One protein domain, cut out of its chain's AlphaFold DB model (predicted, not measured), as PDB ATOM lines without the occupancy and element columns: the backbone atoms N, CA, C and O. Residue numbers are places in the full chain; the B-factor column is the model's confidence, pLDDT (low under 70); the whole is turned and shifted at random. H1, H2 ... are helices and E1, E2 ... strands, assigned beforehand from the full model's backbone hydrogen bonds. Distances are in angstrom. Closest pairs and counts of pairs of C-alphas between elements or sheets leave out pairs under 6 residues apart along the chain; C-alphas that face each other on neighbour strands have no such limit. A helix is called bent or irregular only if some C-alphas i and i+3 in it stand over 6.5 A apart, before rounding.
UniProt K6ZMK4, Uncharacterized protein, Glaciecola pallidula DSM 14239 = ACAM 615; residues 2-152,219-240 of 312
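AT A GLANCE: This is residues 2 to 152 and 219 to 240 of the 312 residues of an uncharacterized protein of Glaciecola pallidula DSM 14239 = ACAM 615 (UniProt K6ZMK4). A small parallel sheet of three strands, in the order E2, E1, E3, stands between two groups of helices: H2 covers part of it on one side with H8 packed on H2, while H4, H5, H7 and the long H1 gather toward the other. A long link, residues 60 to 78, leads from H3, near H2, to H4. The printed part has 173 residues, with eight named helices and three named strands in the order H1 E1 H2 H3 H4 H5 E2 H6 H7 E3 H8; the class is mostly helix. It is compact, with a radius of gyration of the C-alphas of 16.1 A and spans of 51 by 40 by 31 A.

HOW THE PARTS SIT: Start at inner strand E1, residues 32 to 38. Beside it lies E2, residues 112 to 116, parallel at 16 degrees, with N 34 and O 113 2.8 A apart, within hydrogen-bond range. E3, residues 143 to 150, is its other parallel neighbour, at 20 degrees; look at N 35 and O 145, 2.8 A. Residues 63 to 64 pair parallel with residues 112 to 113 of E2. H2, residues 44 to 53, is on the sheet, over E2 and E1, at a height of 10.2 A. It touches H8, residues 222 to 229, at a steep tilt of 57 degrees, closest at C-alphas 47 and 223, 5.2 A. H3, residues 55 to 59, is close to H2 but not clearly touching, with C-alphas 51 and 58 closest at 7.9 A. H4, residues 79 to 89, H6, residues 119 to 122, and H7, residues 129 to 141, only graze the sheet. H4 touches H6, closest at C-alphas 84 and 120, 5.3 A. H4 and H5, residues 92 to 104, form a helical hairpin, closest at C-alphas 86 and 95, 5.9 A. H1, residues 2 to 25, touches H5 the same way at a shallow tilt of 12 degrees, closest at C-alphas 8 and 96, 6.3 A. With residues 5 to 13 alone it touches H7, closest at C-alphas 13 and 141, 7.0 A. E1, H2 H3 H4 H5, E2 form a strand-helix-strand unit, two parallel neighbour strands with helices between; E2, H6 H7, E3 form a split one, with E1 between its strands and a right-handed crossover. Every O i to N i+4 pair is within hydrogen-bond range in H2, H3, H5 and H8; the counts are 15 of 20 in H1, 4 of 7 in H4 and 7 of 9 in H7, and H6 is too short for such a pair.

IN THESE COORDINATES: Find C-alpha 2 at (51.317, -43.123, -32.775); from there H1 runs 34.8 A to C-alpha 25, with a kink of 55 degrees near residue 19. H1 and H4 are irregular: C-alphas 18 and 21 are 7.2 A apart, and C-alphas 79 and 82 are 7.6 A apart. E3 runs 23.1 A to C-alpha 150 at (23.775, -38.285, -11.827), E1 18.6 A, H7 19.1 A, and H4 and H5 18.0 A each. H8 ends at C-alpha 229, (17.072, -29.857, -24.616).

THE WHOLE: The C-alphas of Lys 3 and His 236, the two farthest apart, are 52.3 A apart. Residues 153 to 218 are not printed, and C-alphas 152 and 219 are 9.4 A apart across the cut. Of the links printed whole, the one from H3 to H4 is long. Mean pLDDT of the printed part is 90.9; residues 70 to 78 are under 70.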
ATOM      1  N   GLU A   2      51.376 -44.497 -32.241       84.19
ATOM      2  CA  GLU A   2      51.317 -43.123 -32.775       84.19
ATOM      3  C   GLU A   2      50.962 -43.062 -34.272       84.19
ATOM      4  O   GLU A   2      50.077 -42.310 -34.666       84.19
ATOM      5  N   LYS A   3      51.550 -43.948 -35.089       86.44
ATOM      6  CA  LYS A   3      51.193 -44.105 -36.510       86.44
ATOM      7  C   LYS A   3      49.706 -44.447 -36.720       86.44
ATOM      8  O   LYS A   3      49.084 -43.893 -37.618       86.44
ATOM      9  N   SER A   4      49.136 -45.318 -35.881       88.38
ATOM     10  CA  SER A   4      47.716 -45.703 -35.937       88.38
ATOM     11  C   SER A   4      46.799 -44.551 -35.521       88.38
ATOM     12  O   SER A   4      45.796 -44.304 -36.181       88.38
ATOM     13  N   LYS A   5      47.179 -43.786 -34.488       91.62
ATOM     14  CA  LYS A   5      46.489 -42.552 -34.084       91.62
ATOM     15  C   LYS A   5      46.504 -41.507 -35.203       91.62
ATOM     16  O   LYS A   5      45.465 -40.951 -35.539       91.62
ATOM     17  N   LEU A   6      47.664 -41.265 -35.813       93.19
ATOM     18  CA  LEU A   6      47.791 -40.314 -36.918       93.19
ATOM     19  C   LEU A   6      46.960 -40.750 -38.131       93.19
ATOM     20  O   LEU A   6      46.300 -39.918 -38.751       93.19
ATOM     21  N   HIS A   7      46.957 -42.049 -38.444       95.38
ATOM     22  CA  HIS A   7      46.097 -42.609 -39.483       95.38
ATOM     23  C   HIS A   7      44.614 -42.373 -39.171       95.38
ATOM     24  O   HIS A   7      43.914 -41.808 -40.007       95.38
ATOM     25  N   PHE A   8      44.163 -42.705 -37.957       95.06
ATOM     26  CA  PHE A   8      42.793 -42.467 -37.495       95.06
ATOM     27  C   PHE A   8      42.362 -41.005 -37.696       95.06
ATOM     28  O   PHE A   8      41.341 -40.738 -38.329       95.06
ATOM     29  N   ILE A   9      43.173 -40.048 -37.235       96.12
ATOM     30  CA  ILE A   9      42.877 -38.611 -37.354       96.12
ATOM     31  C   ILE A   9      42.845 -38.167 -38.819       96.12
ATOM     32  O   ILE A   9      41.937 -37.438 -39.224       96.12
ATOM     33  N   LYS A  10      43.824 -38.600 -39.623       97.25
ATOM     34  CA  LYS A  10      43.920 -38.244 -41.044       97.25
ATOM     35  C   LYS A  10      42.690 -38.720 -41.816       97.25
ATOM     36  O   LYS A  10      42.126 -37.949 -42.590       97.25
ATOM     37  N   GLU A  11      42.263 -39.956 -41.579       98.00
ATOM     38  CA  GLU A  11      41.083 -40.545 -42.216       98.00
ATOM     39  C   GLU A  11      39.811 -39.777 -41.849       98.00
ATOM     40  O   GLU A  11      39.070 -39.360 -42.737       98.00
ATOM     41  N   LEU A  12      39.580 -39.512 -40.558       97.31
ATOM     42  CA  LEU A  12      38.410 -38.742 -40.126       97.31
ATOM     43  C   LEU A  12      38.416 -37.312 -40.672       97.31
ATOM     44  O   LEU A  12      37.381 -36.822 -41.115       97.31
ATOM     45  N   THR A  13      39.576 -36.656 -40.698       97.38
ATOM     46  CA  THR A  13      39.715 -35.307 -41.266       97.38
ATOM     47  C   THR A  13      39.330 -35.291 -42.745       97.38
ATOM     48  O   THR A  13      38.588 -34.407 -43.176       97.38
ATOM     49  N   GLY A  14      39.791 -36.281 -43.516       97.50
ATOM     50  CA  GLY A  14      39.436 -36.430 -44.929       97.50
ATOM     51  C   GLY A  14      37.940 -36.656 -45.139       97.50
ATOM     52  O   GLY A  14      37.350 -36.046 -46.026       97.50
ATOM     53  N   LEU A  15      37.307 -37.465 -44.286       97.25
ATOM     54  CA  LEU A  15      35.868 -37.748 -44.348       97.25
ATOM     55  C   LEU A  15      34.995 -36.553 -43.950       97.25
ATOM     56  O   LEU A  15      33.877 -36.430 -44.439       97.25
ATOM     57  N   LEU A  16      35.485 -35.681 -43.068       96.56
ATOM     58  CA  LEU A  16      34.764 -34.483 -42.629       96.56
ATOM     59  C   LEU A  16      34.918 -33.302 -43.597       96.56
ATOM     60  O   LEU A  16      34.055 -32.424 -43.630       96.56
ATOM     61  N   ALA A  17      35.989 -33.270 -44.396       96.12
ATOM     62  CA  ALA A  17      36.295 -32.165 -45.303       96.12
ATOM     63  C   ALA A  17      35.150 -31.777 -46.268       96.12
ATOM     64  O   ALA A  17      34.924 -30.573 -46.417       96.12
ATOM     65  N   PRO A  18      34.387 -32.716 -46.868       95.56
ATOM     66  CA  PRO A  18      33.276 -32.377 -47.761       95.56
ATOM     67  C   PRO A  18      32.142 -31.583 -47.097       95.56
ATOM     68  O   PRO A  18      31.407 -30.885 -47.786       95.56
ATOM     69  N   PHE A  19      31.997 -31.651 -45.769       94.44
ATOM     70  CA  PHE A  19      30.907 -30.980 -45.053       94.44
ATOM     71  C   PHE A  19      31.233 -29.540 -44.646       94.44
ATOM     72  O   PHE A  19      30.346 -28.846 -44.155       94.44
ATOM     73  N   LYS A  20      32.469 -29.061 -44.861       92.50
ATOM     74  CA  LYS A  20      32.897 -27.709 -44.455       92.50
ATOM     75  C   LYS A  20      31.987 -26.611 -45.006       92.50
ATOM     76  O   LYS A  20      31.510 -25.787 -44.238       92.50
ATOM     77  N   GLN A  21      31.678 -26.656 -46.302       90.94
ATOM     78  CA  GLN A  21      30.829 -25.649 -46.944       90.94
ATOM     79  C   GLN A  21      29.404 -25.642 -46.365       90.94
ATOM     80  O   GLN A  21      28.852 -24.581 -46.080       90.94
ATOM     81  N   SER A  22      28.811 -26.820 -46.158       93.00
ATOM     82  CA  SER A  22      27.472 -26.945 -45.571       93.00
ATOM     83  C   SER A  22      27.440 -26.441 -44.122       93.00
ATOM     84  O   SER A  22      26.492 -25.776 -43.713       93.00
ATOM     85  N   LEU A  23      28.497 -26.698 -43.347       93.25
ATOM     86  CA  LEU A  23      28.628 -26.193 -41.979       93.25
ATOM     87  C   LEU A  23      28.780 -24.668 -41.943       93.25
ATOM     88  O   LEU A  23      28.123 -24.021 -41.130       93.25
ATOM     89  N   GLU A  24      29.562 -24.082 -42.850       92.50
ATOM     90  CA  GLU A  24      29.703 -22.625 -42.975       92.50
ATOM     91  C   GLU A  24      28.360 -21.947 -43.282       92.50
ATOM     92  O   GLU A  24      28.034 -20.927 -42.672       92.50
ATOM     93  N   GLN A  25      27.529 -22.543 -44.147       92.31
ATOM     94  CA  GLN A  25      26.160 -22.068 -44.410       92.31
ATOM     95  C   GLN A  25      25.282 -22.087 -43.150       92.31
ATOM     96  O   GLN A  25      24.444 -21.205 -42.959       92.31
ATOM     97  N   LEU A  26      25.509 -23.054 -42.257       91.25
ATOM     98  CA  LEU A  26      24.859 -23.153 -40.947       91.25
ATOM     99  C   LEU A  26      25.538 -22.289 -39.867       91.25
ATOM    100  O   LEU A  26      25.103 -22.312 -38.716       91.25
ATOM    101  N   LYS A  27      26.571 -21.510 -40.219       94.06
ATOM    102  CA  LYS A  27      27.408 -20.711 -39.302       94.06
ATOM    103  C   LYS A  27      28.107 -21.559 -38.232       94.06
ATOM    104  O   LYS A  27      28.307 -21.112 -37.103       94.06
ATOM    105  N   LEU A  28      28.488 -22.781 -38.591       93.06
ATOM    106  CA  LEU A  28      29.203 -23.733 -37.746       93.06
ATOM    107  C   LEU A  28      30.584 -24.025 -38.334       93.06
ATOM    108  O   LEU A  28      30.766 -24.059 -39.545       93.06
ATOM    109  N   GLN A  29      31.564 -24.281 -37.467       92.25
ATOM    110  CA  GLN A  29      32.916 -24.659 -37.900       92.25
ATOM    111  C   GLN A  29      33.120 -26.178 -37.960       92.25
ATOM    112  O   GLN A  29      33.947 -26.670 -38.726       92.25
ATOM    113  N   LYS A  30      32.394 -26.928 -37.124       96.12
ATOM    114  CA  LYS A  30      32.501 -28.384 -36.974       96.12
ATOM    115  C   LYS A  30      31.116 -28.974 -36.745       96.12
ATOM    116  O   LYS A  30      30.224 -28.295 -36.242       96.12
ATOM    117  N   LEU A  31      30.960 -30.256 -37.067       97.88
ATOM    118  CA  LEU A  31      29.807 -31.023 -36.608       97.88
ATOM    119  C   LEU A  31      29.839 -31.115 -35.084       97.88
ATOM    120  O   LEU A  31      30.881 -31.422 -34.498       97.88
ATOM    121  N   LYS A  32      28.682 -30.918 -34.461       98.00
ATOM    122  CA  LYS A  32      28.522 -31.154 -33.034       98.00
ATOM    123  C   LYS A  32      28.406 -32.648 -32.759       98.00
ATOM    124  O   LYS A  32      27.554 -33.309 -33.350       98.00
ATOM    125  N   LEU A  33      29.214 -33.175 -31.849       98.06
ATOM    126  CA  LEU A  33      29.146 -34.556 -31.382       98.06
ATOM    127  C   LEU A  33      28.730 -34.574 -29.913       98.06
ATOM    128  O   LEU A  33      29.532 -34.344 -29.012       98.06
ATOM    129  N   VAL A  34      27.458 -34.873 -29.676       97.94
ATOM    130  CA  VAL A  34      26.930 -35.095 -28.335       97.94
ATOM    131  C   VAL A  34      27.223 -36.530 -27.916       97.94
ATOM    132  O   VAL A  34      26.796 -37.471 -28.586       97.94
ATOM    133  N   ILE A  35      27.900 -36.704 -26.786       97.00
ATOM    134  CA  ILE A  35      28.169 -38.009 -26.184       97.00
ATOM    135  C   ILE A  35      27.413 -38.089 -24.860       97.00
ATOM    136  O   ILE A  35      27.832 -37.540 -23.845       97.00
ATOM    137  N   HIS A  36      26.286 -38.790 -24.856       96.38
ATOM    138  CA  HIS A  36      25.601 -39.164 -23.628       96.38
ATOM    139  C   HIS A  36      26.284 -40.395 -23.014       96.38
ATOM    140  O   HIS A  36      26.262 -41.485 -23.596       96.38
ATOM    141  N   VAL A  37      26.891 -40.206 -21.842       95.06
ATOM    142  CA  VAL A  37      27.802 -41.176 -21.207       95.06
ATOM    143  C   VAL A  37      27.177 -41.951 -20.045       95.06
ATOM    144  O   VAL A  37      27.840 -42.798 -19.456       95.06
ATOM    145  N   GLY A  38      25.902 -41.708 -19.723       87.50
ATOM    146  CA  GLY A  38      25.199 -42.309 -18.587       87.50
ATOM    147  C   GLY A  38      24.817 -41.261 -17.535       87.50
ATOM    148  O   GLY A  38      24.508 -40.129 -17.889       87.50
ATOM    149  N   THR A  39      24.827 -41.569 -16.239       91.75
ATOM    150  CA  THR A  39      25.319 -42.802 -15.584       91.75
ATOM    151  C   THR A  39      24.371 -44.002 -15.744       91.75
ATOM    152  O   THR A  39      23.197 -43.815 -16.072       91.75
ATOM    153  N   PRO A  40      24.816 -45.253 -15.519       87.62
ATOM    154  CA  PRO A  40      23.902 -46.384 -15.426       87.62
ATOM    155  C   PRO A  40      22.742 -46.102 -14.466       87.62
ATOM    156  O   PRO A  40      22.877 -45.377 -13.485       87.62
ATOM    157  N   LYS A  41      21.584 -46.721 -14.712       90.19
ATOM    158  CA  LYS A  41      20.390 -46.593 -13.845       90.19
ATOM    159  C   LYS A  41      19.729 -45.205 -13.842       90.19
ATOM    160  O   LYS A  41      18.932 -44.935 -12.945       90.19
ATOM    161  N   THR A  42      19.974 -44.395 -14.871       90.38
ATOM    162  CA  THR A  42      19.326 -43.084 -15.092       90.38
ATOM    163  C   THR A  42      18.391 -43.066 -16.312       90.38
ATOM    164  O   THR A  42      18.128 -42.030 -16.898       90.38
ATOM    165  N   GLY A  43      17.859 -44.218 -16.741       87.31
ATOM    166  CA  GLY A  43      16.924 -44.265 -17.881       87.31
ATOM    167  C   GLY A  43      17.591 -44.221 -19.265       87.31
ATOM    168  O   GLY A  43      16.929 -43.971 -20.272       87.31
ATOM    169  N   THR A  44      18.883 -44.535 -19.333       88.00
ATOM    170  CA  THR A  44      19.708 -44.614 -20.551       88.00
ATOM    171  C   THR A  44      19.072 -45.467 -21.661       88.00
ATOM    172  O   THR A  44      19.006 -45.035 -22.810       88.00
ATOM    173  N   THR A  45      18.518 -46.639 -21.328       88.88
ATOM    174  CA  THR A  45      17.813 -47.520 -22.279       88.88
ATOM    175  C   THR A  45      16.553 -46.872 -22.853       88.88
ATOM    176  O   THR A  45      16.283 -46.989 -24.051       88.88
ATOM    177  N   SER A  46      15.784 -46.167 -22.016       89.25
ATOM    178  CA  SER A  46      14.590 -45.436 -22.452       89.25
ATOM    179  C   SER A  46      14.971 -44.309 -23.406       89.25
ATOM    180  O   SER A  46      14.348 -44.165 -24.459       89.25
ATOM    181  N   LEU A  47      16.047 -43.578 -23.100       90.81
ATOM    182  CA  LEU A  47      16.592 -42.549 -23.981       90.81
ATOM    183  C   LEU A  47      17.058 -43.121 -25.325       90.81
ATOM    184  O   LEU A  47      16.659 -42.615 -26.370       90.81
ATOM    185  N   GLN A  48      17.854 -44.189 -25.322       90.81
ATOM    186  CA  GLN A  48      18.317 -44.841 -26.555       90.81
ATOM    187  C   GLN A  48      17.140 -45.319 -27.417       90.81
ATOM    188  O   GLN A  48      17.128 -45.087 -28.624       90.81
ATOM    189  N   THR A  49      16.121 -45.916 -26.792       89.75
ATOM    190  CA  THR A  49      14.893 -46.364 -27.472       89.75
ATOM    191  C   THR A  49      14.123 -45.193 -28.079       89.75
ATOM    192  O   THR A  49      13.614 -45.290 -29.196       89.75
ATOM    193  N   TYR A  50      14.024 -44.076 -27.356       91.12
ATOM    194  CA  TYR A  50      13.389 -42.863 -27.862       91.12
ATOM    195  C   TYR A  50      14.144 -42.302 -29.073       91.12
ATOM    196  O   TYR A  50      13.532 -42.049 -30.112       91.12
ATOM    197  N   LEU A  51      15.466 -42.140 -28.959       92.19
ATOM    198  CA  LEU A  51      16.311 -41.603 -30.027       92.19
ATOM    199  C   LEU A  51      16.245 -42.474 -31.289       92.19
ATOM    200  O   LEU A  51      16.129 -41.938 -32.389       92.19
ATOM    201  N   ASP A  52      16.232 -43.798 -31.124       90.50
ATOM    202  CA  ASP A  52      16.046 -44.759 -32.211       90.50
ATOM    203  C   ASP A  52      14.689 -44.582 -32.910       90.50
ATOM    204  O   ASP A  52      14.620 -44.310 -34.109       90.50
ATOM    205  N   LYS A  53      13.591 -44.608 -32.149       90.12
ATOM    206  CA  LYS A  53      12.234 -44.472 -32.704       90.12
ATOM    207  C   LYS A  53      11.958 -43.109 -33.339       90.12
ATOM    208  O   LYS A  53      11.038 -42.985 -34.148       90.12
ATOM    209  N   LYS A  54      12.689 -42.059 -32.955       91.06
ATOM    210  CA  LYS A  54      12.456 -40.678 -33.414       91.06
ATOM    211  C   LYS A  54      13.453 -40.188 -34.455       91.06
ATOM    212  O   LYS A  54      13.430 -39.001 -34.775       91.06
ATOM    213  N   GLN A  55      14.252 -41.067 -35.054       91.75
ATOM    214  CA  GLN A  55      15.249 -40.687 -36.060       91.75
ATOM    215  C   GLN A  55      14.698 -39.801 -37.179       91.75
ATOM    216  O   GLN A  55      15.309 -38.783 -37.475       91.75
ATOM    217  N   ARG A  56      13.524 -40.092 -37.755       91.94
ATOM    218  CA  ARG A  56      12.934 -39.218 -38.791       91.94
ATOM    219  C   ARG A  56      12.701 -37.786 -38.287       91.94
ATOM    220  O   ARG A  56      13.019 -36.836 -38.996       91.94
ATOM    221  N   LYS A  57      12.174 -37.630 -37.065       92.62
ATOM    222  CA  LYS A  57      11.930 -36.317 -36.436       92.62
ATOM    223  C   LYS A  57      13.250 -35.604 -36.121       92.62
ATOM    224  O   LYS A  57      13.344 -34.404 -36.337       92.62
ATOM    225  N   LEU A  58      14.256 -36.342 -35.646       95.19
ATOM    226  CA  LEU A  58      15.603 -35.824 -35.383       95.19
ATOM    227  C   LEU A  58      16.274 -35.332 -36.670       95.19
ATOM    228  O   LEU A  58      16.776 -34.212 -36.712       95.19
ATOM    229  N   ARG A  59      16.200 -36.125 -37.744       95.56
ATOM    230  CA  ARG A  59      16.755 -35.783 -39.057       95.56
ATOM    231  C   ARG A  59      16.162 -34.505 -39.622       95.56
ATOM    232  O   ARG A  59      16.916 -33.672 -40.093       95.56
ATOM    233  N   GLY A  60      14.846 -34.316 -39.500       94.44
ATOM    234  CA  GLY A  60      14.185 -33.069 -39.907       94.44
ATOM    235  C   GLY A  60      14.650 -31.823 -39.141       94.44
ATOM    236  O   GLY A  60      14.289 -30.716 -39.517       94.44
ATOM    237  N   LYS A  61      15.439 -31.993 -38.074       95.19
ATOM    238  CA  LYS A  61      16.088 -30.925 -37.310       95.19
ATOM    239  C   LYS A  61      17.614 -30.941 -37.432       95.19
ATOM    240  O   LYS A  61      18.271 -30.452 -36.527       95.19
ATOM    241  N   GLY A  62      18.185 -31.588 -38.448       96.44
ATOM    242  CA  GLY A  62      19.642 -31.674 -38.604       96.44
ATOM    243  C   GLY A  62      20.356 -32.512 -37.533       96.44
ATOM    244  O   GLY A  62      21.579 -32.424 -37.395       96.44
ATOM    245  N   ILE A  63      19.620 -33.338 -36.774       97.69
ATOM    246  CA  ILE A  63      20.167 -34.201 -35.720       97.69
ATOM    247  C   ILE A  63      20.234 -35.654 -36.206       97.69
ATOM    248  O   ILE A  63      19.238 -36.265 -36.602       97.69
ATOM    249  N   LEU A  64      21.423 -36.236 -36.120       97.50
ATOM    250  CA  LEU A  64      21.734 -37.612 -36.461       97.50
ATOM    251  C   LEU A  64      21.884 -38.462 -35.193       97.50
ATOM    252  O   LEU A  64      22.802 -38.262 -34.406       97.50
ATOM    253  N   TYR A  65      21.015 -39.460 -35.030       96.50
ATOM    254  CA  TYR A  65      21.237 -40.582 -34.113       96.50
ATOM    255  C   TYR A  65      21.564 -41.834 -34.946       96.50
ATOM    256  O   TYR A  65      20.643 -42.389 -35.559       96.50
ATOM    257  N   PRO A  66      22.849 -42.211 -35.083       94.25
ATOM    258  CA  PRO A  66      23.279 -43.117 -36.143       94.25
ATOM    259  C   PRO A  66      22.827 -44.557 -35.903       94.25
ATOM    260  O   PRO A  66      22.569 -44.993 -34.779       94.25
ATOM    261  N   HIS A  67      22.689 -45.302 -36.995       89.94
ATOM    262  CA  HIS A  67      22.543 -46.753 -36.939       89.94
ATOM    263  C   HIS A  67      23.912 -47.423 -36.858       89.94
ATOM    264  O   HIS A  67      24.916 -46.858 -37.297       89.94
ATOM    265  N   ASN A  68      23.930 -48.637 -36.314       85.69
ATOM    266  CA  ASN A  68      25.114 -49.486 -36.278       85.69
ATOM    267  C   ASN A  68      25.477 -50.027 -37.662       85.69
ATOM    268  O   ASN A  68      24.648 -50.023 -38.564       85.69
ATOM    269  N   LEU A  69      26.707 -50.532 -37.789       81.94
ATOM    270  CA  LEU A  69      27.137 -51.321 -38.942       81.94
ATOM    271  C   LEU A  69      26.225 -52.544 -39.129       81.94
ATOM    272  O   LEU A  69      25.997 -53.282 -38.170       81.94
ATOM    273  N   ASP A  70      25.802 -52.818 -40.365       68.25
ATOM    274  CA  ASP A  70      24.914 -53.948 -40.698       68.25
ATOM    275  C   ASP A  70      25.498 -55.320 -40.317       68.25
ATOM    276  O   ASP A  70      24.771 -56.270 -40.035       68.25
ATOM    277  N   LYS A  71      26.834 -55.429 -40.251       66.69
ATOM    278  CA  LYS A  71      27.539 -56.651 -39.826       66.69
ATOM    279  C   LYS A  71      27.342 -56.977 -38.340       66.69
ATOM    280  O   LYS A  71      27.614 -58.101 -37.920       66.69
ATOM    281  N   LEU A  72      26.874 -56.024 -37.530       61.91
ATOM    282  CA  LEU A  72      26.510 -56.261 -36.136       61.91
ATOM    283  C   LEU A  72      25.129 -56.931 -36.101       61.91
ATOM    284  O   LEU A  72      24.107 -56.284 -35.906       61.91
ATOM    285  N   GLN A  73      25.113 -58.256 -36.268       44.84
ATOM    286  CA  GLN A  73      23.903 -59.091 -36.363       44.84
ATOM    287  C   GLN A  73      22.978 -59.039 -35.131       44.84
ATOM    288  O   GLN A  73      21.856 -59.538 -35.176       44.84
ATOM    289  N   ASN A  74      23.418 -58.450 -34.015       55.28
ATOM    290  CA  ASN A  74      22.625 -58.375 -32.795       55.28
ATOM    291  C   ASN A  74      21.820 -57.068 -32.727       55.28
ATOM    292  O   ASN A  74      22.245 -56.093 -32.105       55.28
ATOM    293  N   THR A  75      20.628 -57.076 -33.323       51.69
ATOM    294  CA  THR A  75      19.669 -55.957 -33.293       51.69
ATOM    295  C   THR A  75      19.185 -55.598 -31.882       51.69
ATOM    296  O   THR A  75      18.666 -54.503 -31.681       51.69
ATOM    297  N   ALA A  76      19.376 -56.483 -30.895       51.22
ATOM    298  CA  ALA A  76      19.011 -56.256 -29.497       51.22
ATOM    299  C   ALA A  76      20.129 -55.604 -28.657       51.22
ATOM    300  O   ALA A  76      19.883 -55.214 -27.513       51.22
ATOM    301  N   ALA A  77      21.357 -55.489 -29.178       57.31
ATOM    302  CA  ALA A  77      22.447 -54.835 -28.457       57.31
ATOM    303  C   ALA A  77      22.242 -53.304 -28.417       57.31
ATOM    304  O   ALA A  77      21.815 -52.721 -29.418       57.31
ATOM    305  N   PRO A  78      22.573 -52.616 -27.303       67.31
ATOM    306  CA  PRO A  78      22.537 -51.156 -27.260       67.31
ATOM    307  C   PRO A  78      23.396 -50.576 -28.383       67.31
ATOM    308  O   PRO A  78      24.562 -50.953 -28.510       67.31
ATOM    309  N   LYS A  79      22.832 -49.665 -29.192       75.19
ATOM    310  CA  LYS A  79      23.446 -49.248 -30.464       75.19
ATOM    311  C   LYS A  79      24.929 -48.900 -30.318       75.19
ATOM    312  O   LYS A  79      25.788 -49.567 -30.876       75.19
ATOM    313  N   HIS A  80      25.257 -47.942 -29.464       88.88
ATOM    314  CA  HIS A  80      26.617 -47.411 -29.397       88.88
ATOM    315  C   HIS A  80      27.542 -48.125 -28.403       88.88
ATOM    316  O   HIS A  80      28.573 -47.567 -28.045       88.88
ATOM    317  N   GLN A  81      27.217 -49.360 -27.992       88.44
ATOM    318  CA  GLN A  81      28.053 -50.157 -27.078       88.44
ATOM    319  C   GLN A  81      29.447 -50.481 -27.662       88.44
ATOM    320  O   GLN A  81      30.378 -50.872 -26.960       88.44
ATOM    321  N   TRP A  82      29.609 -50.377 -28.984       91.31
ATOM    322  CA  TRP A  82      30.916 -50.511 -29.629       91.31
ATOM    323  C   TRP A  82      31.894 -49.419 -29.182       91.31
ATOM    324  O   TRP A  82      33.103 -49.635 -29.253       91.31
ATOM    325  N   PHE A  83      31.403 -48.267 -28.712       94.31
ATOM    326  CA  PHE A  83      32.251 -47.119 -28.420       94.31
ATOM    327  C   PHE A  83      33.146 -47.393 -27.214       94.31
ATOM    328  O   PHE A  83      34.367 -47.401 -27.353       94.31
ATOM    329  N   GLU A  84      32.572 -47.731 -26.061       93.31
ATOM    330  CA  GLU A  84      33.361 -48.092 -24.884       93.31
ATOM    331  C   GLU A  84      34.175 -49.367 -25.109       93.31
ATOM    332  O   GLU A  84      35.308 -49.440 -24.653       93.31
ATOM    333  N   LYS A  85      33.661 -50.356 -25.858       91.75
ATOM    334  CA  LYS A  85      34.390 -51.612 -26.113       91.75
ATOM    335  C   LYS A  85      35.691 -51.360 -26.869       91.75
ATOM    336  O   LYS A  85      36.731 -51.916 -26.512       91.75
ATOM    337  N   ASN A  86      35.639 -50.505 -27.889       94.44
ATOM    338  CA  ASN A  86      36.823 -50.119 -28.646       94.44
ATOM    339  C   ASN A  86      37.782 -49.260 -27.814       94.44
ATOM    340  O   ASN A  86      38.989 -49.389 -27.984       94.44
ATOM    341  N   LEU A  87      37.280 -48.445 -26.879       95.56
ATOM    342  CA  LEU A  87      38.122 -47.663 -25.969       95.56
ATOM    343  C   LEU A  87      38.794 -48.532 -24.894       95.56
ATOM    344  O   LEU A  87      39.976 -48.342 -24.630       95.56
ATOM    345  N   VAL A  88      38.109 -49.521 -24.316       94.31
ATOM    346  CA  VAL A  88      38.728 -50.466 -23.363       94.31
ATOM    347  C   VAL A  88      39.848 -51.264 -24.034       94.31
ATOM    348  O   VAL A  88      40.897 -51.488 -23.442       94.31
ATOM    349  N   THR A  89      39.642 -51.685 -25.283       93.62
ATOM    350  CA  THR A  89      40.589 -52.551 -26.013       93.62
ATOM    351  C   THR A  89      41.587 -51.794 -26.892       93.62
ATOM    352  O   THR A  89      42.442 -52.418 -27.516       93.62
ATOM    353  N   VAL A  90      41.489 -50.461 -26.958       94.62
ATOM    354  CA  VAL A  90      42.279 -49.589 -27.851       94.62
ATOM    355  C   VAL A  90      42.195 -50.031 -29.326       94.62
ATOM    356  O   VAL A  90      43.147 -49.917 -30.101       94.62
ATOM    357  N   ASN A  91      41.039 -50.554 -29.745       94.81
ATOM    358  CA  ASN A  91      40.822 -51.044 -31.104       94.81
ATOM    359  C   ASN A  91      40.458 -49.887 -32.050       94.81
ATOM    360  O   ASN A  91      39.287 -49.614 -32.326       94.81
ATOM    361  N   LEU A  92      41.488 -49.183 -32.526       94.44
ATOM    362  CA  LEU A  92      41.332 -48.008 -33.389       94.44
ATOM    363  C   LEU A  92      40.772 -48.331 -34.772       94.44
ATOM    364  O   LEU A  92      40.073 -47.492 -35.335       94.44
ATOM    365  N   ASP A  93      41.031 -49.525 -35.301       93.81
ATOM    366  CA  ASP A  93      40.530 -49.921 -36.620       93.81
ATOM    367  C   ASP A  93      39.009 -50.094 -36.584       93.81
ATOM    368  O   ASP A  93      38.290 -49.508 -37.396       93.81
ATOM    369  N   SER A  94      38.495 -50.808 -35.574       93.50
ATOM    370  CA  SER A  94      37.049 -50.921 -35.367       93.50
ATOM    371  C   SER A  94      36.428 -49.572 -34.999       93.50
ATOM    372  O   SER A  94      35.339 -49.244 -35.475       93.50
ATOM    373  N   LEU A  95      37.106 -48.747 -34.192       94.94
ATOM    374  CA  LEU A  95      36.625 -47.401 -33.883       94.94
ATOM    375  C   LEU A  95      36.483 -46.556 -35.160       94.94
ATOM    376  O   LEU A  95      35.453 -45.913 -35.359       94.94
ATOM    377  N   LEU A  96      37.481 -46.603 -36.045       96.00
ATOM    378  CA  LEU A  96      37.475 -45.898 -37.324       96.00
ATOM    379  C   LEU A  96      36.354 -46.389 -38.238       96.00
ATOM    380  O   LEU A  96      35.677 -45.567 -38.848       96.00
ATOM    381  N   GLU A  97      36.125 -47.702 -38.324       95.44
ATOM    382  CA  GLU A  97      35.025 -48.278 -39.112       95.44
ATOM    383  C   GLU A  97      33.660 -47.767 -38.624       95.44
ATOM    384  O   GLU A  97      32.815 -47.362 -39.426       95.44
ATOM    385  N   ASN A  98      33.464 -47.692 -37.304       95.19
ATOM    386  CA  ASN A  98      32.236 -47.148 -36.726       95.19
ATOM    387  C   ASN A  98      32.059 -45.655 -37.049       95.19
ATOM    388  O   ASN A  98      30.971 -45.248 -37.455       95.19
ATOM    389  N   PHE A  99      33.112 -44.839 -36.944       96.56
ATOM    390  CA  PHE A  99      33.037 -43.425 -37.330       96.56
ATOM    391  C   PHE A  99      32.853 -43.224 -38.838       96.56
ATOM    392  O   PHE A  99      32.092 -42.340 -39.230       96.56
ATOM    393  N   LYS A 100      33.455 -44.062 -39.690       96.50
ATOM    394  CA  LYS A 100      33.195 -44.082 -41.141       96.50
ATOM    395  C   LYS A 100      31.708 -44.287 -41.426       96.50
ATOM    396  O   LYS A 100      31.129 -43.541 -42.211       96.50
ATOM    397  N   ASN A 101      31.077 -45.228 -40.728       95.62
ATOM    398  CA  ASN A 101      29.638 -45.472 -40.826       95.62
ATOM    399  C   ASN A 101      28.776 -44.327 -40.266       95.62
ATOM    400  O   ASN A 101      27.695 -44.059 -40.784       95.62
ATOM    401  N   ILE A 102      29.219 -43.632 -39.219       96.31
ATOM    402  CA  ILE A 102      28.515 -42.437 -38.733       96.31
ATOM    403  C   ILE A 102      28.582 -41.325 -39.785       96.31
ATOM    404  O   ILE A 102      27.560 -40.724 -40.110       96.31
ATOM    405  N   ILE A 103      29.774 -41.055 -40.321       97.25
ATOM    406  CA  ILE A 103      29.998 -39.950 -41.258       97.25
ATOM    407  C   ILE A 103      29.296 -40.212 -42.598       97.25
ATOM    408  O   ILE A 103      28.730 -39.283 -43.165       97.25
ATOM    409  N   SER A 104      29.213 -41.462 -43.067       96.62
ATOM    410  CA  SER A 104      28.441 -41.802 -44.276       96.62
ATOM    411  C   SER A 104      26.937 -41.525 -44.140       96.62
ATOM    412  O   SER A 104      26.239 -41.376 -45.140       96.62
ATOM    413  N   GLN A 105      26.429 -41.427 -42.908       96.25
ATOM    414  CA  GLN A 105      25.038 -41.092 -42.608       96.25
ATOM    415  C   GLN A 105      24.801 -39.577 -42.464       96.25
ATOM    416  O   GLN A 105      23.652 -39.170 -42.251       96.25
ATOM    417  N   VAL A 106      25.834 -38.734 -42.523       97.25
ATOM    418  CA  VAL A 106      25.720 -37.267 -42.437       97.25
ATOM    419  C   VAL A 106      25.156 -36.716 -43.749       97.25
ATOM    420  O   VAL A 106      25.527 -37.147 -44.837       97.25
ATOM    421  N   LYS A 107      24.232 -35.758 -43.642       95.75
ATOM    422  CA  LYS A 107      23.666 -35.003 -44.770       95.75
ATOM    423  C   LYS A 107      24.076 -33.533 -44.676       95.75
ATOM    424  O   LYS A 107      24.521 -33.096 -43.621       95.75
ATOM    425  N   ASN A 108      23.881 -32.764 -45.747       93.88
ATOM    426  CA  ASN A 108      24.259 -31.342 -45.788       93.88
ATOM    427  C   ASN A 108      23.579 -30.493 -44.700       93.88
ATOM    428  O   ASN A 108      24.164 -29.533 -44.220       93.88
ATOM    429  N   ASP A 109      22.370 -30.861 -44.282       95.06
ATOM    430  CA  ASP A 109      21.615 -30.202 -43.212       95.06
ATOM    431  C   ASP A 109      21.946 -30.736 -41.806       95.06
ATOM    432  O   ASP A 109      21.411 -30.253 -40.809       95.06
ATOM    433  N   THR A 110      22.805 -31.752 -41.695       97.81
ATOM    434  CA  THR A 110      23.181 -32.329 -40.404       97.81
ATOM    435  C   THR A 110      24.187 -31.422 -39.705       97.81
ATOM    436  O   THR A 110      25.282 -31.199 -40.210       97.81
ATOM    437  N   HIS A 111      23.846 -30.966 -38.501       97.06
ATOM    438  CA  HIS A 111      24.739 -30.183 -37.644       97.06
ATOM    439  C   HIS A 111      25.101 -30.895 -36.339       97.06
ATOM    440  O   HIS A 111      26.074 -30.527 -35.682       97.06
ATOM    441  N   THR A 112      24.326 -31.900 -35.923       98.12
ATOM    442  CA  THR A 112      24.534 -32.587 -34.644       98.12
ATOM    443  C   THR A 112      24.447 -34.092 -34.801       98.12
ATOM    444  O   THR A 112      23.530 -34.609 -35.428       98.12
ATOM    445  N   ILE A 113      25.376 -34.800 -34.176       98.25
ATOM    446  CA  ILE A 113      25.414 -36.251 -34.032       98.25
ATOM    447  C   ILE A 113      25.247 -36.558 -32.546       98.25
ATOM    448  O   ILE A 113      25.895 -35.929 -31.717       98.25
ATOM    449  N   ILE A 114      24.392 -37.518 -32.196       97.50
ATOM    450  CA  ILE A 114      24.205 -37.973 -30.816       97.50
ATOM    451  C   ILE A 114      24.637 -39.432 -30.710       97.50
ATOM    452  O   ILE A 114      24.020 -40.317 -31.303       97.50
ATOM    453  N   LEU A 115      25.651 -39.689 -29.892       96.38
ATOM    454  CA  LEU A 115      26.017 -41.018 -29.425       96.38
ATOM    455  C   LEU A 115      25.567 -41.164 -27.974       96.38
ATOM    456  O   LEU A 115      25.763 -40.282 -27.150       96.38
ATOM    457  N   SER A 116      24.944 -42.292 -27.658       93.81
ATOM    458  CA  SER A 116      24.505 -42.622 -26.301       93.81
ATOM    459  C   SER A 116      25.050 -43.983 -25.914       93.81
ATOM    460  O   SER A 116      24.537 -44.986 -26.421       93.81
ATOM    461  N   SER A 117      26.016 -44.017 -24.999       90.81
ATOM    462  CA  SER A 117      26.526 -45.243 -24.387       90.81
ATOM    463  C   SER A 117      26.855 -45.023 -22.910       90.81
ATOM    464  O   SER A 117      27.805 -44.324 -22.572       90.81
ATOM    465  N   GLU A 118      26.089 -45.670 -22.025       88.94
ATOM    466  CA  GLU A 118      26.369 -45.656 -20.580       88.94
ATOM    467  C   GLU A 118      27.672 -46.379 -20.215       88.94
ATOM    468  O   GLU A 118      28.224 -46.180 -19.132       88.94
ATOM    469  N   GLY A 119      28.174 -47.212 -21.133       90.06
ATOM    470  CA  GLY A 119      29.431 -47.917 -20.966       90.06
ATOM    471  C   GLY A 119      30.627 -46.973 -20.855       90.06
ATOM    472  O   GLY A 119      31.613 -47.335 -20.226       90.06
ATOM    473  N   ILE A 120      30.532 -45.744 -21.380       95.25
ATOM    474  CA  ILE A 120      31.598 -44.746 -21.228       95.25
ATOM    475  C   ILE A 120      31.829 -44.415 -19.754       95.25
ATOM    476  O   ILE A 120      32.966 -44.474 -19.301       95.25
ATOM    477  N   TYR A 121      30.772 -44.125 -18.990       96.31
ATOM    478  CA  TYR A 121      30.902 -43.920 -17.547       96.31
ATOM    479  C   TYR A 121      31.309 -45.212 -16.827       96.31
ATOM    480  O   TYR A 121      32.211 -45.207 -15.997       96.31
ATOM    481  N   ASN A 122      30.673 -46.334 -17.180       93.56
ATOM    482  CA  ASN A 122      30.878 -47.629 -16.524       93.56
ATOM    483  C   ASN A 122      32.317 -48.168 -16.618       93.56
ATOM    484  O   ASN A 122      32.728 -48.975 -15.793       93.56
ATOM    485  N   TYR A 123      33.051 -47.777 -17.660       94.38
ATOM    486  CA  TYR A 123      34.414 -48.232 -17.938       94.38
ATOM    487  C   TYR A 123      35.422 -47.077 -17.971       94.38
ATOM    488  O   TYR A 123      36.559 -47.276 -18.386       94.38
ATOM    489  N   TRP A 124      35.045 -45.872 -17.522       96.62
ATOM    490  CA  TRP A 124      35.896 -44.679 -17.619       96.62
ATOM    491  C   TRP A 124      37.285 -44.872 -16.994       96.62
ATOM    492  O   TRP A 124      38.302 -44.474 -17.564       96.62
ATOM    493  N   TRP A 125      37.324 -45.514 -15.826       95.44
ATOM    494  CA  TRP A 125      38.556 -45.824 -15.095       95.44
ATOM    495  C   TRP A 125      39.302 -47.046 -15.643       95.44
ATOM    496  O   TRP A 125      40.468 -47.238 -15.315       95.44
ATOM    497  N   ASP A 126      38.656 -47.835 -16.503       94.44
ATOM    498  CA  ASP A 126      39.267 -48.970 -17.197       94.44
ATOM    499  C   ASP A 126      39.878 -48.545 -18.546       94.44
ATOM    500  O   ASP A 126      40.572 -49.332 -19.192       94.44
ATOM    501  N   PHE A 127      39.631 -47.309 -19.001       95.81
ATOM    502  CA  PHE A 127      40.201 -46.795 -20.242       95.81
ATOM    503  C   PHE A 127      41.704 -46.532 -20.100       95.81
ATOM    504  O   PHE A 127      42.107 -45.713 -19.267       95.81
ATOM    505  N   PRO A 128      42.538 -47.134 -20.968       95.88
ATOM    506  CA  PRO A 128      43.949 -46.786 -21.054       95.88
ATOM    507  C   PRO A 128      44.138 -45.303 -21.397       95.88
ATOM    508  O   PRO A 128      43.290 -44.695 -22.060       95.88
ATOM    509  N   SER A 129      45.274 -44.716 -21.006       94.94
ATOM    510  CA  SER A 129      45.587 -43.308 -21.304       94.94
ATOM    511  C   SER A 129      45.504 -43.005 -22.800       94.94
ATOM    512  O   SER A 129      44.978 -41.970 -23.192       94.94
ATOM    513  N   GLN A 130      45.897 -43.959 -23.646       94.44
ATOM    514  CA  GLN A 130      45.826 -43.832 -25.099       94.44
ATOM    515  C   GLN A 130      44.391 -43.654 -25.601       94.44
ATOM    516  O   GLN A 130      44.162 -42.924 -26.561       94.44
ATOM    517  N   SER A 131      43.413 -44.290 -24.962       95.88
ATOM    518  CA  SER A 131      42.004 -44.118 -25.317       95.88
ATOM    519  C   SER A 131      41.493 -42.738 -24.912       95.88
ATOM    520  O   SER A 131      40.748 -42.122 -25.674       95.88
ATOM    521  N   LYS A 132      41.946 -42.203 -23.769       95.75
ATOM    522  CA  LYS A 132      41.659 -40.817 -23.361       95.75
ATOM    523  C   LYS A 132      42.326 -39.802 -24.298       95.75
ATOM    524  O   LYS A 132      41.676 -38.834 -24.683       95.75
ATOM    525  N   ASP A 133      43.544 -40.070 -24.770       95.12
ATOM    526  CA  ASP A 133      44.202 -39.251 -25.797       95.12
ATOM    527  C   ASP A 133      43.388 -39.231 -27.097       95.12
ATOM    528  O   ASP A 133      43.190 -38.177 -27.693       95.12
ATOM    529  N   ILE A 134      42.869 -40.383 -27.534       95.56
ATOM    530  CA  ILE A 134      42.040 -40.491 -28.746       95.56
ATOM    531  C   ILE A 134      40.732 -39.710 -28.602       95.56
ATOM    532  O   ILE A 134      40.312 -39.045 -29.551       95.56
ATOM    533  N   LEU A 135      40.109 -39.730 -27.423       96.06
ATOM    534  CA  LEU A 135      38.958 -38.878 -27.116       96.06
ATOM    535  C   LEU A 135      39.317 -37.382 -27.198       96.06
ATOM    536  O   LEU A 135      38.542 -36.600 -27.751       96.06
ATOM    537  N   GLY A 136      40.505 -36.997 -26.725       95.56
ATOM    538  CA  GLY A 136      41.042 -35.641 -26.873       95.56
ATOM    539  C   GLY A 136      41.359 -35.257 -28.326       95.56
ATOM    540  O   GLY A 136      41.220 -34.103 -28.710       95.56
ATOM    541  N   GLU A 137      41.733 -36.202 -29.187       95.12
ATOM    542  CA  GLU A 137      41.890 -35.936 -30.625       95.12
ATOM    543  C   GLU A 137      40.534 -35.783 -31.328       95.12
ATOM    544  O   GLU A 137      40.379 -34.932 -32.205       95.12
ATOM    545  N   LEU A 138      39.514 -36.540 -30.909       95.38
ATOM    546  CA  LEU A 138      38.149 -36.368 -31.416       95.38
ATOM    547  C   LEU A 138      37.595 -34.966 -31.115       95.38
ATOM    548  O   LEU A 138      36.909 -34.408 -31.971       95.38
ATOM    549  N   SER A 139      37.931 -34.357 -29.969       94.06
ATOM    550  CA  SER A 139      37.504 -32.983 -29.630       94.06
ATOM    551  C   SER A 139      38.142 -31.907 -30.519       94.06
ATOM    552  O   SER A 139      37.631 -30.792 -30.634       94.06
ATOM    553  N   LYS A 140      39.224 -32.237 -31.232       94.31
ATOM    554  CA  LYS A 140      39.792 -31.359 -32.263       94.31
ATOM    555  C   LYS A 140      39.025 -31.453 -33.580       94.31
ATOM    556  O   LYS A 140      39.017 -30.474 -34.326       94.31
ATOM    557  N   LEU A 141      38.365 -32.574 -33.863       96.44
ATOM    558  CA  LEU A 141      37.639 -32.816 -35.117       96.44
ATOM    559  C   LEU A 141      36.150 -32.459 -35.034       96.44
ATOM    560  O   LEU A 141      35.578 -31.994 -36.019       96.44
ATOM    561  N   PHE A 142      35.544 -32.628 -33.863       97.62
ATOM    562  CA  PHE A 142      34.139 -32.327 -33.596       97.62
ATOM    563  C   PHE A 142      34.001 -31.230 -32.542       97.62
ATOM    564  O   PHE A 142      34.876 -31.056 -31.698       97.62
ATOM    565  N   ASP A 143      32.879 -30.519 -32.564       97.25
ATOM    566  CA  ASP A 143      32.428 -29.731 -31.415       97.25
ATOM    567  C   ASP A 143      31.770 -30.685 -30.403       97.25
ATOM    568  O   ASP A 143      30.627 -31.108 -30.586       97.25
ATOM    569  N   ILE A 144      32.527 -31.153 -29.407       97.12
ATOM    570  CA  ILE A 144      32.049 -32.187 -28.477       97.12
ATOM    571  C   ILE A 144      31.245 -31.566 -27.335       97.12
ATOM    572  O   ILE A 144      31.714 -30.659 -26.659       97.12
ATOM    573  N   GLU A 145      30.081 -32.150 -27.041       97.25
ATOM    574  CA  GLU A 145      29.362 -31.929 -25.784       97.25
ATOM    575  C   GLU A 145      29.107 -33.278 -25.100       97.25
ATOM    576  O   GLU A 145      28.488 -34.176 -25.668       97.25
ATOM    577  N   VAL A 146      29.561 -33.440 -23.864       97.50
ATOM    578  CA  VAL A 146      29.305 -34.630 -23.051       97.50
ATOM    579  C   VAL A 146      28.082 -34.381 -22.185       97.50
ATOM    580  O   VAL A 146      28.010 -33.375 -21.481       97.50
ATOM    581  N   TRP A 147      27.121 -35.302 -22.208       97.25
ATOM    582  CA  TRP A 147      25.956 -35.263 -21.328       97.25
ATOM    583  C   TRP A 147      26.010 -36.390 -20.310       97.25
ATOM    584  O   TRP A 147      26.098 -37.564 -20.686       97.25
ATOM    585  N   VAL A 148      25.894 -36.042 -19.032       96.56
ATOM    586  CA  VAL A 148      25.864 -37.012 -17.937       96.56
ATOM    587  C   VAL A 148      24.774 -36.672 -16.928       96.56
ATOM    588  O   VAL A 148      24.669 -35.538 -16.465       96.56
ATOM    589  N   TRP A 149      23.980 -37.677 -16.572       95.75
ATOM    590  CA  TRP A 149      22.992 -37.623 -15.501       95.75
ATOM    591  C   TRP A 149      23.505 -38.361 -14.271       95.75
ATOM    592  O   TRP A 149      23.889 -39.533 -14.350       95.75
ATOM    593  N   PHE A 150      23.454 -37.696 -13.121       96.06
ATOM    594  CA  PHE A 150      23.775 -38.285 -11.827       96.06
ATOM    595  C   PHE A 150      22.523 -38.444 -10.981       96.06
ATOM    596  O   PHE A 150      21.722 -37.524 -10.825       96.06
ATOM    597  N   ARG A 151      22.366 -39.636 -10.417       94.19
ATOM    598  CA  ARG A 151      21.331 -39.956  -9.435       94.19
ATOM    599  C   ARG A 151      21.903 -39.805  -8.026       94.19
ATOM    600  O   ARG A 151      23.113 -39.864  -7.851       94.19
ATOM    601  N   GLU A 152      21.039 -39.624  -7.028       94.62
ATOM    602  CA  GLU A 152      21.452 -39.653  -5.619       94.62
ATOM    603  C   GLU A 152      22.301 -40.921  -5.326       94.62
ATOM    604  O   GLU A 152      21.897 -42.017  -5.742       94.62
ATOM    605  N   GLU A 219      16.049 -36.844 -12.187       86.88
ATOM    606  CA  GLU A 219      14.765 -36.650 -11.492       86.88
ATOM    607  C   GLU A 219      13.678 -37.653 -11.909       86.88
ATOM    608  O   GLU A 219      12.563 -37.622 -11.395       86.88
ATOM    609  N   GLY A 220      14.001 -38.602 -12.794       83.75
ATOM    610  CA  GLY A 220      13.132 -39.743 -13.109       83.75
ATOM    611  C   GLY A 220      12.790 -39.928 -14.585       83.75
ATOM    612  O   GLY A 220      12.504 -41.059 -14.976       83.75
ATOM    613  N   ASP A 221      12.860 -38.880 -15.412       86.62
ATOM    614  CA  ASP A 221      12.512 -38.952 -16.839       86.62
ATOM    615  C   ASP A 221      13.518 -38.205 -17.734       86.62
ATOM    616  O   ASP A 221      13.268 -37.114 -18.253       86.62
ATOM    617  N   VAL A 222      14.663 -38.852 -17.972       89.19
ATOM    618  CA  VAL A 222      15.717 -38.335 -18.866       89.19
ATOM    619  C   VAL A 222      15.224 -38.141 -20.296       89.19
ATOM    620  O   VAL A 222      15.737 -37.284 -21.015       89.19
ATOM    621  N   VAL A 223      14.218 -38.901 -20.737       90.12
ATOM    622  CA  VAL A 223      13.671 -38.740 -22.089       90.12
ATOM    623  C   VAL A 223      13.054 -37.353 -22.225       90.12
ATOM    624  O   VAL A 223      13.377 -36.647 -23.177       90.12
ATOM    625  N   GLN A 224      12.241 -36.919 -21.261       87.81
ATOM    626  CA  GLN A 224      11.620 -35.591 -21.279       87.81
ATOM    627  C   GLN A 224      12.639 -34.453 -21.165       87.81
ATOM    628  O   GLN A 224      12.527 -33.423 -21.836       87.81
ATOM    629  N   GLU A 225      13.678 -34.632 -20.357       89.56
ATOM    630  CA  GLU A 225      14.784 -33.675 -20.268       89.56
ATOM    631  C   GLU A 225      15.517 -33.520 -21.607       89.56
ATOM    632  O   GLU A 225      15.703 -32.397 -22.087       89.56
ATOM    633  N   VAL A 226      15.848 -34.630 -22.272       91.31
ATOM    634  CA  VAL A 226      16.498 -34.602 -23.590       91.31
ATOM    635  C   VAL A 226      15.569 -34.054 -24.671       91.31
ATOM    636  O   VAL A 226      16.011 -33.273 -25.512       91.31
ATOM    637  N   ILE A 227      14.279 -34.399 -24.652       89.81
ATOM    638  CA  ILE A 227      13.279 -33.844 -25.573       89.81
ATOM    639  C   ILE A 227      13.271 -32.319 -25.499       89.81
ATOM    640  O   ILE A 227      13.350 -31.661 -26.539       89.81
ATOM    641  N   ARG A 228      13.227 -31.752 -24.288       89.25
ATOM    642  CA  ARG A 228      13.277 -30.299 -24.077       89.25
ATOM    643  C   ARG A 228      14.600 -29.711 -24.557       89.25
ATOM    644  O   ARG A 228      14.580 -28.748 -25.319       89.25
ATOM    645  N   LYS A 229      15.734 -30.325 -24.207       89.50
ATOM    646  CA  LYS A 229      17.072 -29.857 -24.616       89.50
ATOM    647  C   LYS A 229      17.285 -29.887 -26.135       89.50
ATOM    648  O   LYS A 229      17.975 -29.027 -26.668       89.50
ATOM    649  N   LEU A 230      16.665 -30.829 -26.844       90.38
ATOM    650  CA  LEU A 230      16.674 -30.904 -28.314       90.38
ATOM    651  C   LEU A 230      15.574 -30.049 -28.976       90.38
ATOM    652  O   LEU A 230      15.383 -30.108 -30.194       90.38
ATOM    653  N   GLY A 231      14.790 -29.303 -28.190       88.12
ATOM    654  CA  GLY A 231      13.652 -28.515 -28.666       88.12
ATOM    655  C   GLY A 231      12.553 -29.364 -29.311       88.12
ATOM    656  O   GLY A 231      11.820 -28.882 -30.168       88.12
ATOM    657  N   LEU A 232      12.475 -30.659 -29.002       86.25
ATOM    658  CA  LEU A 232      11.511 -31.605 -29.578       86.25
ATOM    659  C   LEU A 232      10.174 -31.628 -28.835       86.25
ATOM    660  O   LEU A 232       9.275 -32.331 -29.311       86.25
ATOM    661  N   ALA A 233      10.083 -30.902 -27.717       85.25
ATOM    662  CA  ALA A 233       8.929 -30.873 -26.833       85.25
ATOM    663  C   ALA A 233       7.656 -30.457 -27.577       85.25
ATOM    664  O   ALA A 233       7.672 -29.531 -28.391       85.25
ATOM    665  N   THR A 234       6.559 -31.150 -27.296       79.62
ATOM    666  CA  THR A 234       5.221 -30.824 -27.792       79.62
ATOM    667  C   THR A 234       4.233 -30.699 -26.630       79.62
ATOM    668  O   THR A 234       4.441 -31.333 -25.596       79.62
ATOM    669  N   PRO A 235       3.130 -29.938 -26.781       76.00
ATOM    670  CA  PRO A 235       2.099 -29.824 -25.742       76.00
ATOM    671  C   PRO A 235       1.445 -31.156 -25.331       76.00
ATOM    672  O   PRO A 235       0.788 -31.217 -24.300       76.00
ATOM    673  N   HIS A 236       1.611 -32.213 -26.133       73.75
ATOM    674  CA  HIS A 236       1.033 -33.540 -25.906       73.75
ATOM    675  C   HIS A 236       2.070 -34.581 -25.457       73.75
ATOM    676  O   HIS A 236       1.790 -35.783 -25.488       73.75
ATOM    677  N   ASP A 237       3.278 -34.157 -25.081       76.31
ATOM    678  CA  ASP A 237       4.294 -35.082 -24.589       76.31
ATOM    679  C   ASP A 237       3.911 -35.587 -23.193       76.31
ATOM    680  O   ASP A 237       3.957 -34.862 -22.202       76.31
ATOM    681  N   ASN A 238       3.540 -36.865 -23.124       74.94
ATOM    682  CA  ASN A 238       3.256 -37.540 -21.864       74.94
ATOM    683  C   ASN A 238       4.552 -38.037 -21.200       74.94
ATOM    684  O   ASN A 238       5.496 -38.408 -21.912       74.94
ATOM    685  N   PRO A 239       4.592 -38.120 -19.856       77.25
ATOM    686  CA  PRO A 239       5.694 -38.754 -19.142       77.25
ATOM    687  C   PRO A 239       5.976 -40.156 -19.678       77.25
ATOM    688  O   PRO A 239       5.058 -40.921 -19.996       77.25
ATOM    689  N   THR A 240       7.253 -40.509 -19.774       75.94
ATOM    690  CA  THR A 240       7.651 -41.835 -20.240       75.94
ATOM    691  C   THR A 240       7.296 -42.853 -19.158       75.94
ATOM    692  O   THR A 240       7.816 -42.764 -18.043       75.94
TER     693      THR A 240